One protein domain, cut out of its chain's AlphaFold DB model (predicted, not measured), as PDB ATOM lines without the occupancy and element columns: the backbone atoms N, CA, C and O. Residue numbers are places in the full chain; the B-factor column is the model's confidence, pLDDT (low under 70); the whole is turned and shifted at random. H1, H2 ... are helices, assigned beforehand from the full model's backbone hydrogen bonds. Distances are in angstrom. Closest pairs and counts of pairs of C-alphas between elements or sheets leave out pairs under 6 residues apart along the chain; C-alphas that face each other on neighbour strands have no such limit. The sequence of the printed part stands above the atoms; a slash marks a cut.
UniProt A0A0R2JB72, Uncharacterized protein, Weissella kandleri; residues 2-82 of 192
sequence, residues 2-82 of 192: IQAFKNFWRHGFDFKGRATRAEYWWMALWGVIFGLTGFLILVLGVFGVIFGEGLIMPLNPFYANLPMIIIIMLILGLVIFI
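This is residues 2 to 82 of the 192 residues of an uncharacterized protein of Weissella kandleri (UniProt A0A0R2JB72). One long helix, H2, makes the length of a loose rod; at its first end H1 stands across it, and past its last end the printed part folds back through short H3 into H4, which returns near H2. The 81 printed residues hold four named helices, H1 to H4 in order, and no named strand: all helix. The whole is only just loose, close to extended, with a radius of gyration of the C-alphas of 17.3 A and spans of 54 by 21 by 17 A.

H1, residues 2 to 10, touches H2, residues 21 to 50, with residues 22 to 27 of H2 alone. Their closest C-alphas, of Ala 4 and Glu 23, are 4.9 A apart, and their lines are about perpendicular at 84 degrees. H3, residues 60 to 64, is close to H2 but not clearly touching; the closest C-alphas, of Gly 45 and Tyr 63, are 7.5 A apart. H4, residues 66 to 82, and H2 are near each other, with 6 pairs of C-alphas within 10 A. H3 and H4 meet only through their link. H1 is apart from H3 and H4. Every O i to N i+4 pair is within hydrogen-bond range in H1, H2 and H3, and 12 of 13 in H4.

H1 begins at C-alpha 2 (22.976, -28.572, -20.250). H2 is 43.2 A long, and H4, 24.9 A long, ends at C-alpha 82 (29.269, -19.270, -36.230).

The C-alphas farthest apart, of Lys 16 and Glu 53, are 54.5 A apart. The printed part has no cut and no long link. Mean pLDDT of the printed part is 73.7; residues 6 to 8, 11 to 21, 48 to 49 and 52 to 63 are under 70.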
ATOM      1  N   ILE A   2      24.070 -29.433 -19.742       73.81
ATOM      2  CA  ILE A   2      22.976 -28.572 -20.250       73.81
ATOM      3  C   ILE A   2      23.275 -27.066 -20.130       73.81
ATOM      4  O   ILE A   2      22.952 -26.302 -21.034       73.81
ATOM      5  N   GLN A   3      23.947 -26.634 -19.060       73.44
ATOM      6  CA  GLN A   3      24.352 -25.229 -18.897       73.44
ATOM      7  C   GLN A   3      25.339 -24.773 -19.984       73.44
ATOM      8  O   GLN A   3      25.173 -23.686 -20.526       73.44
ATOM      9  N   ALA A   4      26.281 -25.636 -20.384       71.62
ATOM     10  CA  ALA A   4      27.194 -25.358 -21.493       71.62
ATOM     11  C   ALA A   4      26.433 -25.198 -22.813       71.62
ATOM     12  O   ALA A   4      26.707 -24.276 -23.575       71.62
ATOM     13  N   PHE A   5      25.422 -26.043 -23.043       71.44
ATOM     14  CA  PHE A   5      24.534 -25.931 -24.201       71.44
ATOM     15  C   PHE A   5      23.759 -24.623 -24.233       71.44
ATOM     16  O   PHE A   5      23.772 -23.907 -25.232       71.44
ATOM     17  N   LYS A   6      23.153 -24.248 -23.110       69.31
ATOM     18  CA  LYS A   6      22.432 -22.983 -23.001       69.31
ATOM     19  C   LYS A   6      23.356 -21.775 -23.210       69.31
ATOM     20  O   LYS A   6      22.977 -20.836 -23.906       69.31
ATOM     21  N   ASN A   7      24.572 -21.819 -22.668       69.94
ATOM     22  CA  ASN A   7      25.564 -20.753 -22.811       69.94
ATOM     23  C   ASN A   7      26.129 -20.658 -24.237       69.94
ATOM     24  O   ASN A   7      26.362 -19.551 -24.714       69.94
ATOM     25  N   PHE A   8      26.280 -21.782 -24.942       68.12
ATOM     26  CA  PHE A   8      26.691 -21.824 -26.350       68.12
ATOM     27  C   PHE A   8      25.729 -21.063 -27.252       68.12
ATOM     28  O   PHE A   8      26.165 -20.237 -28.043       68.12
ATOM     29  N   TRP A   9      24.425 -21.290 -27.102       72.88
ATOM     30  CA  TRP A   9      23.428 -20.584 -27.907       72.88
ATOM     31  C   TRP A   9      23.229 -19.140 -27.449       72.88
ATOM     32  O   TRP A   9      23.094 -18.247 -28.279       72.88
ATOM     33  N   ARG A  10      23.271 -18.879 -26.137       70.69
ATOM     34  CA  ARG A  10      23.052 -17.534 -25.582       70.69
ATOM     35  C   ARG A  10      24.207 -16.575 -25.856       70.69
ATOM     36  O   ARG A  10      23.975 -15.409 -26.147       70.69
ATOM     37  N   HIS A  11      25.438 -17.066 -25.767       69.25
ATOM     38  CA  HIS A  11      26.638 -16.282 -26.033       69.25
ATOM     39  C   HIS A  11      27.265 -16.633 -27.376       69.25
ATOM     40  O   HIS A  11      28.355 -16.162 -27.644       69.25
ATOM     41  N   GLY A  12      26.637 -17.426 -28.244       60.88
ATOM     42  CA  GLY A  12      27.234 -17.881 -29.509       60.88
ATOM     43  C   GLY A  12      27.724 -16.750 -30.417       60.88
ATOM     44  O   GLY A  12      28.743 -16.897 -31.079       60.88
ATOM     45  N   PHE A  13      27.066 -15.592 -30.354       64.31
ATOM     46  CA  PHE A  13      27.407 -14.396 -31.132       64.31
ATOM     47  C   PHE A  13      28.255 -13.361 -30.369       64.31
ATOM     48  O   PHE A  13      28.677 -12.363 -30.949       64.31
ATOM     49  N   ASP A  14      28.527 -13.569 -29.078       69.62
ATOM     50  CA  ASP A  14      29.259 -12.602 -28.252       69.62
ATOM     51  C   ASP A  14      30.756 -12.912 -28.212       69.62
ATOM     52  O   ASP A  14      31.233 -13.742 -27.446       69.62
ATOM     53  N   PHE A  15      31.563 -12.225 -29.005       62.41
ATOM     54  CA  PHE A  15      32.998 -12.489 -29.055       62.41
ATOM     55  C   PHE A  15      33.783 -11.995 -27.834       62.41
ATOM     56  O   PHE A  15      34.999 -12.140 -27.862       62.41
ATOM     57  N   LYS A  16      33.190 -11.424 -26.774       58.06
ATOM     58  CA  LYS A  16      33.935 -10.805 -25.651       58.06
ATOM     59  C   LYS A  16      33.919 -11.593 -24.336       58.06
ATOM     60  O   LYS A  16      34.847 -11.422 -23.550       58.06
ATOM     61  N   GLY A  17      32.942 -12.471 -24.112       64.00
ATOM     62  CA  GLY A  17      32.840 -13.263 -22.876       64.00
ATOM     63  C   GLY A  17      33.991 -14.257 -22.646       64.00
ATOM     64  O   GLY A  17      34.733 -14.595 -23.574       64.00
ATOM     65  N   ARG A  18      34.121 -14.745 -21.402       58.59
ATOM     66  CA  ARG A  18      35.004 -15.867 -21.026       58.59
ATOM     67  C   ARG A  18      34.236 -17.178 -21.164       58.59
ATOM     68  O   ARG A  18      33.064 -17.227 -20.799       58.59
ATOM     69  N   ALA A  19      34.881 -18.222 -21.673       64.69
ATOM     70  CA  ALA A  19      34.301 -19.564 -21.726       64.69
ATOM     71  C   ALA A  19      35.067 -20.485 -20.774       64.69
ATOM     72  O   ALA A  19      36.298 -20.492 -20.751       64.69
ATOM     73  N   THR A  20      34.355 -21.275 -19.976       69.19
ATOM     74  CA  THR A  20      35.013 -22.276 -19.133       69.19
ATOM     75  C   THR A  20      35.534 -23.421 -20.004       69.19
ATOM     76  O   THR A  20      34.976 -23.754 -21.052       69.19
ATOM     77  N   ARG A  21      36.622 -24.073 -19.583       68.44
ATOM     78  CA  ARG A  21      37.236 -25.153 -20.381       68.44
ATOM     79  C   ARG A  21      36.304 -26.340 -20.579       68.44
ATOM     80  O   ARG A  21      36.292 -26.934 -21.651       68.44
ATOM     81  N   ALA A  22      35.509 -26.655 -19.559       74.38
ATOM     82  CA  ALA A  22      34.510 -27.708 -19.637       74.38
ATOM     83  C   ALA A  22      33.453 -27.399 -20.709       74.38
ATOM     84  O   ALA A  22      33.065 -28.300 -21.445       74.38
ATOM     85  N   GLU A  23      33.020 -26.140 -20.848       74.38
ATOM     86  CA  GLU A  23      32.064 -25.745 -21.892       74.38
ATOM     87  C   GLU A  23      32.619 -25.977 -23.297       74.38
ATOM     88  O   GLU A  23      31.907 -26.515 -24.142       74.38
ATOM     89  N   TYR A  24      33.890 -25.640 -23.532       77.38
ATOM     90  CA  TYR A  24      34.549 -25.896 -24.815       77.38
ATOM     91  C   TYR A  24      34.605 -27.394 -25.140       77.38
ATOM     92  O   TYR A  24      34.167 -27.806 -26.211       77.38
ATOM     93  N   TRP A  25      35.095 -28.224 -24.215       81.50
ATOM     94  CA  TRP A  25      35.256 -29.661 -24.463       81.50
ATOM     95  C   TRP A  25      33.931 -30.392 -24.637       81.50
ATOM     96  O   TRP A  25      33.822 -31.250 -25.509       81.50
ATOM     97  N   TRP A  26      32.903 -30.022 -23.872       78.88
ATOM     98  CA  TRP A  26      31.567 -30.579 -24.082       78.88
ATOM     99  C   TRP A  26      31.041 -30.262 -25.482       78.88
ATOM    100  O   TRP A  26      30.440 -31.124 -26.116       78.88
ATOM    101  N   MET A  27      31.305 -29.060 -25.990       78.62
ATOM    102  CA  MET A  27      30.894 -28.663 -27.336       78.62
ATOM    103  C   MET A  27      31.711 -29.319 -28.434       78.62
ATOM    104  O   MET A  27      31.145 -29.751 -29.434       78.62
ATOM    105  N   ALA A  28      33.017 -29.458 -28.224       79.62
ATOM    106  CA  ALA A  28      33.887 -30.197 -29.123       79.62
ATOM    107  C   ALA A  28      33.435 -31.661 -29.248       79.62
ATOM    108  O   ALA A  28      33.340 -32.170 -30.361       79.62
ATOM    109  N   LEU A  29      33.073 -32.317 -28.137       82.56
ATOM    110  CA  LEU A  29      32.546 -33.686 -28.153       82.56
ATOM    111  C   LEU A  29      31.240 -33.798 -28.943       82.56
ATOM    112  O   LEU A  29      31.114 -34.692 -29.777       82.56
ATOM    113  N   TRP A  30      30.293 -32.880 -28.736       78.75
ATOM    114  CA  TRP A  30      29.074 -32.836 -29.549       78.75
ATOM    115  C   TRP A  30      29.390 -32.642 -31.033       78.75
ATOM    116  O   TRP A  30      28.836 -33.351 -31.868       78.75
ATOM    117  N   GLY A  31      30.325 -31.747 -31.363       80.75
ATOM    118  CA  GLY A  31      30.802 -31.550 -32.731       80.75
ATOM    119  C   GLY A  31      31.376 -32.827 -33.351       80.75
ATOM    120  O   GLY A  31      31.031 -33.159 -34.483       80.75
ATOM    121  N   VAL A  32      32.178 -33.586 -32.597       81.00
ATOM    122  CA  VAL A  32      32.717 -34.884 -33.036       81.00
ATOM    123  C   VAL A  32      31.597 -35.896 -33.265       81.00
ATOM    124  O   VAL A  32      31.587 -36.543 -34.305       81.00
ATOM    125  N   ILE A  33      30.628 -36.012 -32.352       84.31
ATOM    126  CA  ILE A  33      29.498 -36.947 -32.487       84.31
ATOM    127  C   ILE A  33      28.660 -36.620 -33.729       84.31
ATOM    128  O   ILE A  33      28.346 -37.518 -34.515       84.31
ATOM    129  N   PHE A  34      28.321 -35.346 -33.941       81.88
ATOM    130  CA  PHE A  34      27.566 -34.920 -35.119       81.88
ATOM    131  C   PHE A  34      28.366 -35.123 -36.408       81.88
ATOM    132  O   PHE A  34      27.815 -35.622 -37.389       81.88
ATOM    133  N   GLY A  35      29.664 -34.814 -36.394       79.69
ATOM    134  CA  GLY A  35      30.560 -35.044 -37.525       79.69
ATOM    135  C   GLY A  35      30.674 -36.524 -37.891       79.69
ATOM    136  O   GLY A  35      30.551 -36.878 -39.061       79.69
ATOM    137  N   LEU A  36      30.833 -37.401 -36.897       82.88
ATOM    138  CA  LEU A  36      30.930 -38.848 -37.099       82.88
ATOM    139  C   LEU A  36      29.613 -39.429 -37.627       82.88
ATOM    140  O   LEU A  36      29.619 -40.258 -38.532       82.88
ATOM    141  N   THR A  37      28.485 -38.946 -37.101       82.62
ATOM    142  CA  THR A  37      27.144 -39.326 -37.563       82.62
ATOM    143  C   THR A  37      26.922 -38.898 -39.015       82.62
ATOM    144  O   THR A  37      26.515 -39.713 -39.839       82.62
ATOM    145  N   GLY A  38      27.240 -37.645 -39.357       80.62
ATOM    146  CA  GLY A  38      27.145 -37.136 -40.728       80.62
ATOM    147  C   GLY A  38      28.049 -37.900 -41.697       80.62
ATOM    148  O   GLY A  38      27.609 -38.277 -42.781       80.62
ATOM    149  N   PHE A  39      29.282 -38.202 -41.284       80.44
ATOM    150  CA  PHE A  39      30.210 -39.019 -42.062       80.44
ATOM    151  C   PHE A  39      29.663 -40.431 -42.306       80.44
ATOM    152  O   PHE A  39      29.673 -40.900 -43.440       80.44
ATOM    153  N   LEU A  40      29.123 -41.087 -41.277       82.81
ATOM    154  CA  LEU A  40      28.538 -42.422 -41.399       82.81
ATOM    155  C   LEU A  40      27.334 -42.434 -42.352       82.81
ATOM    156  O   LEU A  40      27.228 -43.325 -43.189       82.81
ATOM    157  N   ILE A  41      26.471 -41.414 -42.285       79.75
ATOM    158  CA  ILE A  41      25.349 -41.237 -43.220       79.75
ATOM    159  C   ILE A  41      25.854 -41.102 -44.665       79.75
ATOM    160  O   ILE A  41      25.316 -41.748 -45.563       79.75
ATOM    161  N   LEU A  42      26.900 -40.301 -44.899       75.69
ATOM    162  CA  LEU A  42      27.495 -40.139 -46.230       75.69
ATOM    163  C   LEU A  42      28.120 -41.440 -46.744       75.69
ATOM    164  O   LEU A  42      27.894 -41.803 -47.896       75.69
ATOM    165  N   VAL A  43      28.857 -42.161 -45.897       80.19
ATOM    166  CA  VAL A  43      29.462 -43.453 -46.247       80.19
ATOM    167  C   VAL A  43      28.379 -44.464 -46.612       80.19
ATOM    168  O   VAL A  43      28.449 -45.050 -47.686       80.19
ATOM    169  N   LEU A  44      27.342 -44.626 -45.787       77.38
ATOM    170  CA  LEU A  44      26.220 -45.523 -46.089       77.38
ATOM    171  C   LEU A  44      25.490 -45.121 -47.379       77.38
ATOM    172  O   LEU A  44      25.121 -45.987 -48.173       77.38
ATOM    173  N   GLY A  45      25.337 -43.814 -47.619       71.19
ATOM    174  CA  GLY A  45      24.802 -43.277 -48.866       71.19
ATOM    175  C   GLY A  45      25.629 -43.702 -50.080       71.19
ATOM    176  O   GLY A  45      25.091 -44.308 -51.002       71.19
ATOM    177  N   VAL A  46      26.941 -43.453 -50.065       73.38
ATOM    178  CA  VAL A  46      27.857 -43.818 -51.162       73.38
ATOM    179  C   VAL A  46      27.912 -45.333 -51.367       73.38
ATOM    180  O   VAL A  46      27.821 -45.797 -52.501       73.38
ATOM    181  N   PHE A  47      28.004 -46.114 -50.288       74.56
ATOM    182  CA  PHE A  47      28.021 -47.575 -50.367       74.56
ATOM    183  C   PHE A  47      26.762 -48.115 -51.041       74.56
ATOM    184  O   PHE A  47      26.868 -48.921 -51.958       74.56
ATOM    185  N   GLY A  48      25.569 -47.667 -50.662       69.81
ATOM    186  CA  GLY A  48      24.374 -48.190 -51.318       69.81
ATOM    187  C   GLY A  48      24.134 -47.643 -52.740       69.81
ATOM    188  O   GLY A  48      23.426 -48.296 -53.496       69.81
ATOM    189  N   VAL A  49      24.769 -46.537 -53.166       67.19
ATOM    190  CA  VAL A  49      24.823 -46.159 -54.599       67.19
ATOM    191  C   VAL A  49      25.699 -47.136 -55.392       67.19
ATOM    192  O   VAL A  49      25.348 -47.510 -56.506       67.19
ATOM    193  N   ILE A  50      26.832 -47.561 -54.825       71.31
ATOM    194  CA  ILE A  50      27.802 -48.440 -55.499       71.31
ATOM    195  C   ILE A  50      27.351 -49.913 -55.488       71.31
ATOM    196  O   ILE A  50      27.577 -50.632 -56.455       71.31
ATOM    197  N   PHE A  51      26.705 -50.365 -54.407       71.31
ATOM    198  CA  PHE A  51      26.358 -51.774 -54.152       71.31
ATOM    199  C   PHE A  51      24.840 -52.053 -54.166       71.31
ATOM    200  O   PHE A  51      24.398 -53.091 -53.670       71.31
ATOM    201  N   GLY A  52      24.036 -51.124 -54.696       62.06
ATOM    202  CA  GLY A  52      22.583 -50.991 -54.493       62.06
ATOM    203  C   GLY A  52      21.667 -52.157 -54.882       62.06
ATOM    204  O   GLY A  52      20.474 -52.080 -54.608       62.06
ATOM    205  N   GLU A  53      22.186 -53.247 -55.445       58.22
ATOM    206  CA  GLU A  53      21.396 -54.453 -55.734       58.22
ATOM    207  C   GLU A  53      21.495 -55.544 -54.645       58.22
ATOM    208  O   GLU A  53      20.729 -56.502 -54.675       58.22
ATOM    209  N   GLY A  54      22.394 -55.410 -53.656       57.03
ATOM    210  CA  GLY A  54      22.684 -56.470 -52.669       57.03
ATOM    211  C   GLY A  54      22.388 -56.153 -51.197       57.03
ATOM    212  O   GLY A  54      22.650 -56.989 -50.332       57.03
ATOM    213  N   LEU A  55      21.883 -54.961 -50.870       56.91
ATOM    214  CA  LEU A  55      21.638 -54.547 -49.482       56.91
ATOM    215  C   LEU A  55      20.212 -54.889 -49.022       56.91
ATOM    216  O   LEU A  55      19.232 -54.607 -49.702       56.91
ATOM    217  N   ILE A  56      20.106 -55.441 -47.809       55.72
ATOM    218  CA  ILE A  56      18.879 -55.940 -47.149       55.72
ATOM    219  C   ILE A  56      17.832 -54.826 -46.890       55.72
ATOM    220  O   ILE A  56      16.706 -55.104 -46.483       55.72
ATOM    221  N   MET A  57      18.163 -53.557 -47.146       57.56
ATOM    222  CA  MET A  57      17.283 -52.411 -46.918       57.56
ATOM    223  C   MET A  57      17.054 -51.637 -48.227       57.56
ATOM    224  O   MET A  57      18.032 -51.227 -48.855       57.56
ATOM    225  N   PRO A  58      15.797 -51.382 -48.644       61.19
ATOM    226  CA  PRO A  58      15.518 -50.545 -49.803       61.19
ATOM    227  C   PRO A  58      15.884 -49.089 -49.481       61.19
ATOM    228  O   PRO A  58      15.105 -48.344 -48.897       61.19
ATOM    229  N   LEU A  59      17.092 -48.679 -49.873       63.94
ATOM    230  CA  LEU A  59      17.617 -47.317 -49.699       63.94
ATOM    231  C   LEU A  59      17.073 -46.324 -50.755       63.94
ATOM    232  O   LEU A  59      17.390 -45.139 -50.724       63.94
ATOM    233  N   ASN A  60      16.195 -46.778 -51.658       66.00
ATOM    234  CA  ASN A  60      15.592 -45.996 -52.745       66.00
ATOM    235  C   ASN A  60      14.990 -44.627 -52.315       66.00
ATOM    236  O   ASN A  60      15.325 -43.610 -52.928       66.00
ATOM    237  N   PRO A  61      14.183 -44.522 -51.233       69.31
ATOM    238  CA  PRO A  61      13.675 -43.226 -50.778       69.31
ATOM    239  C   PRO A  61      14.761 -42.320 -50.178       69.31
ATOM    240  O   PRO A  61      14.592 -41.104 -50.162       69.31
ATOM    241  N   PHE A  62      15.883 -42.865 -49.705       67.38
ATOM    242  CA  PHE A  62      16.995 -42.065 -49.194       67.38
ATOM    243  C   PHE A  62      17.720 -41.337 -50.339       67.38
ATOM    244  O   PHE A  62      17.963 -40.134 -50.246       67.38
ATOM    245  N   TYR A  63      17.977 -42.027 -51.458       67.06
ATOM    246  CA  TYR A  63      18.623 -41.437 -52.641       67.06
ATOM    247  C   TYR A  63      17.773 -40.380 -53.326       67.06
ATOM    248  O   TYR A  63      18.286 -39.320 -53.681       67.06
ATOM    249  N   ALA A  64      16.470 -40.636 -53.458       74.75
ATOM    250  CA  ALA A  64      15.538 -39.680 -54.047       74.75
ATOM    251  C   ALA A  64      15.522 -38.336 -53.292       74.75
ATOM    252  O   ALA A  64      15.278 -37.291 -53.889       74.75
ATOM    253  N   ASN A  65      15.832 -38.354 -51.990       79.56
ATOM    254  CA  ASN A  65      15.841 -37.176 -51.124       79.56
ATOM    255  C   ASN A  65      17.249 -36.631 -50.815       79.56
ATOM    256  O   ASN A  65      17.360 -35.651 -50.074       79.56
ATOM    257  N   LEU A  66      18.324 -37.195 -51.387       76.50
ATOM    258  CA  LEU A  66      19.702 -36.722 -51.172       76.50
ATOM    259  C   LEU A  66      19.875 -35.202 -51.355       76.50
ATOM    260  O   LEU A  66      20.488 -34.587 -50.480       76.50
ATOM    261  N   PRO A  67      19.321 -34.556 -52.405       80.25
ATOM    262  CA  PRO A  67      19.460 -33.111 -52.580       80.25
ATOM    263  C   PRO A  67      18.877 -32.320 -51.403       80.25
ATOM    264  O   PRO A  67      19.489 -31.369 -50.920       80.25
ATOM    265  N   MET A  68      17.719 -32.745 -50.891       82.12
ATOM    266  CA  MET A  68      17.056 -32.106 -49.753       82.12
ATOM    267  C   MET A  68      17.843 -32.316 -48.453       82.12
ATOM    268  O   MET A  68      18.019 -31.374 -47.680       82.12
ATOM    269  N   ILE A  69      18.377 -33.523 -48.234       80.81
ATOM    270  CA  ILE A  69      19.218 -33.849 -47.071       80.81
ATOM    271  C   ILE A  69      20.494 -32.995 -47.066       80.81
ATOM    272  O   ILE A  69      20.865 -32.457 -46.022       80.81
ATOM    273  N   ILE A  70      21.137 -32.820 -48.225       80.56
ATOM    274  CA  ILE A  70      22.334 -31.978 -48.368       80.56
ATOM    275  C   ILE A  70      22.016 -30.525 -48.006       80.56
ATOM    276  O   ILE A  70      22.764 -29.920 -47.243       80.56
ATOM    277  N   ILE A  71      20.899 -29.971 -48.490       85.00
ATOM    278  CA  ILE A  71      20.487 -28.592 -48.179       85.00
ATOM    279  C   ILE A  71      20.260 -28.412 -46.670       85.00
ATOM    280  O   ILE A  71      20.747 -27.443 -46.086       85.00
ATOM    281  N   ILE A  72      19.572 -29.355 -46.021       85.31
ATOM    282  CA  ILE A  72      19.324 -29.313 -44.571       85.31
ATOM    283  C   ILE A  72      20.644 -29.380 -43.793       85.31
ATOM    284  O   ILE A  72      20.856 -28.587 -42.875       85.31
ATOM    285  N   MET A  73      21.553 -30.281 -44.177       80.38
ATOM    286  CA  MET A  73      22.892 -30.381 -43.586       80.38
ATOM    287  C   MET A  73      23.680 -29.075 -43.738       80.38
ATOM    288  O   MET A  73      24.352 -28.657 -42.798       80.38
ATOM    289  N   LEU A  74      23.568 -28.405 -44.887       82.19
ATOM    290  CA  LEU A  74      24.236 -27.130 -45.163       82.19
ATOM    291  C   LEU A  74      23.724 -26.017 -44.240       82.19
ATOM    292  O   LEU A  74      24.521 -25.296 -43.642       82.19
ATOM    293  N   ILE A  75      22.401 -25.919 -44.071       86.69
ATOM    294  CA  ILE A  75      21.769 -24.945 -43.171       86.69
ATOM    295  C   ILE A  75      22.183 -25.211 -41.721       86.69
ATOM    296  O   ILE A  75      22.638 -24.298 -41.033       86.69
ATOM    297  N   LEU A  76      22.072 -26.459 -41.256       82.12
ATOM    298  CA  LEU A  76      22.462 -26.839 -39.895       82.12
ATOM    299  C   LEU A  76      23.953 -26.592 -39.642       82.12
ATOM    300  O   LEU A  76      24.320 -26.059 -38.593       82.12
ATOM    301  N   GLY A  77      24.796 -26.921 -40.622       78.56
ATOM    302  CA  GLY A  77      26.223 -26.636 -40.596       78.56
ATOM    303  C   GLY A  77      26.486 -25.149 -40.392       78.56
ATOM    304  O   GLY A  77      27.213 -24.792 -39.471       78.56
ATOM    305  N   LEU A  78      25.833 -24.278 -41.169       82.56
ATOM    306  CA  LEU A  78      26.003 -22.825 -41.076       82.56
ATOM    307  C   LEU A  78      25.600 -22.265 -39.702       82.56
ATOM    308  O   LEU A  78      26.290 -21.410 -39.145       82.56
ATOM    309  N   VAL A  79      24.498 -22.766 -39.137       81.62
ATOM    310  CA  VAL A  79      23.995 -22.330 -37.826       81.62
ATOM    311  C   VAL A  79      24.971 -22.700 -36.703       81.62
ATOM    312  O   VAL A  79      25.173 -21.911 -35.782       81.62
ATOM    313  N   ILE A  80      25.603 -23.874 -36.777       78.94
ATOM    314  CA  ILE A  80      26.573 -24.350 -35.773       78.94
ATOM    315  C   ILE A  80      27.967 -23.743 -36.008       78.94
ATOM    316  O   ILE A  80      28.751 -23.580 -35.070       78.94
ATOM    317  N   PHE A  81      28.267 -23.354 -37.247       79.06
ATOM    318  CA  PHE A  81      29.561 -22.823 -37.658       79.06
ATOM    319  C   PHE A  81      29.953 -21.549 -36.907       79.06
ATOM    320  O   PHE A  81      31.047 -21.457 -36.345       79.06
ATOM    321  N   ILE A  82      29.039 -20.578 -36.857       81.50
ATOM    322  CA  ILE A  82      29.269 -19.270 -36.230       81.50
ATOM    323  C   ILE A  82      29.640 -19.409 -34.739       81.50
ATOM    324  O   ILE A  82      30.712 -18.934 -34.349       81.50
TER     325      ILE A  82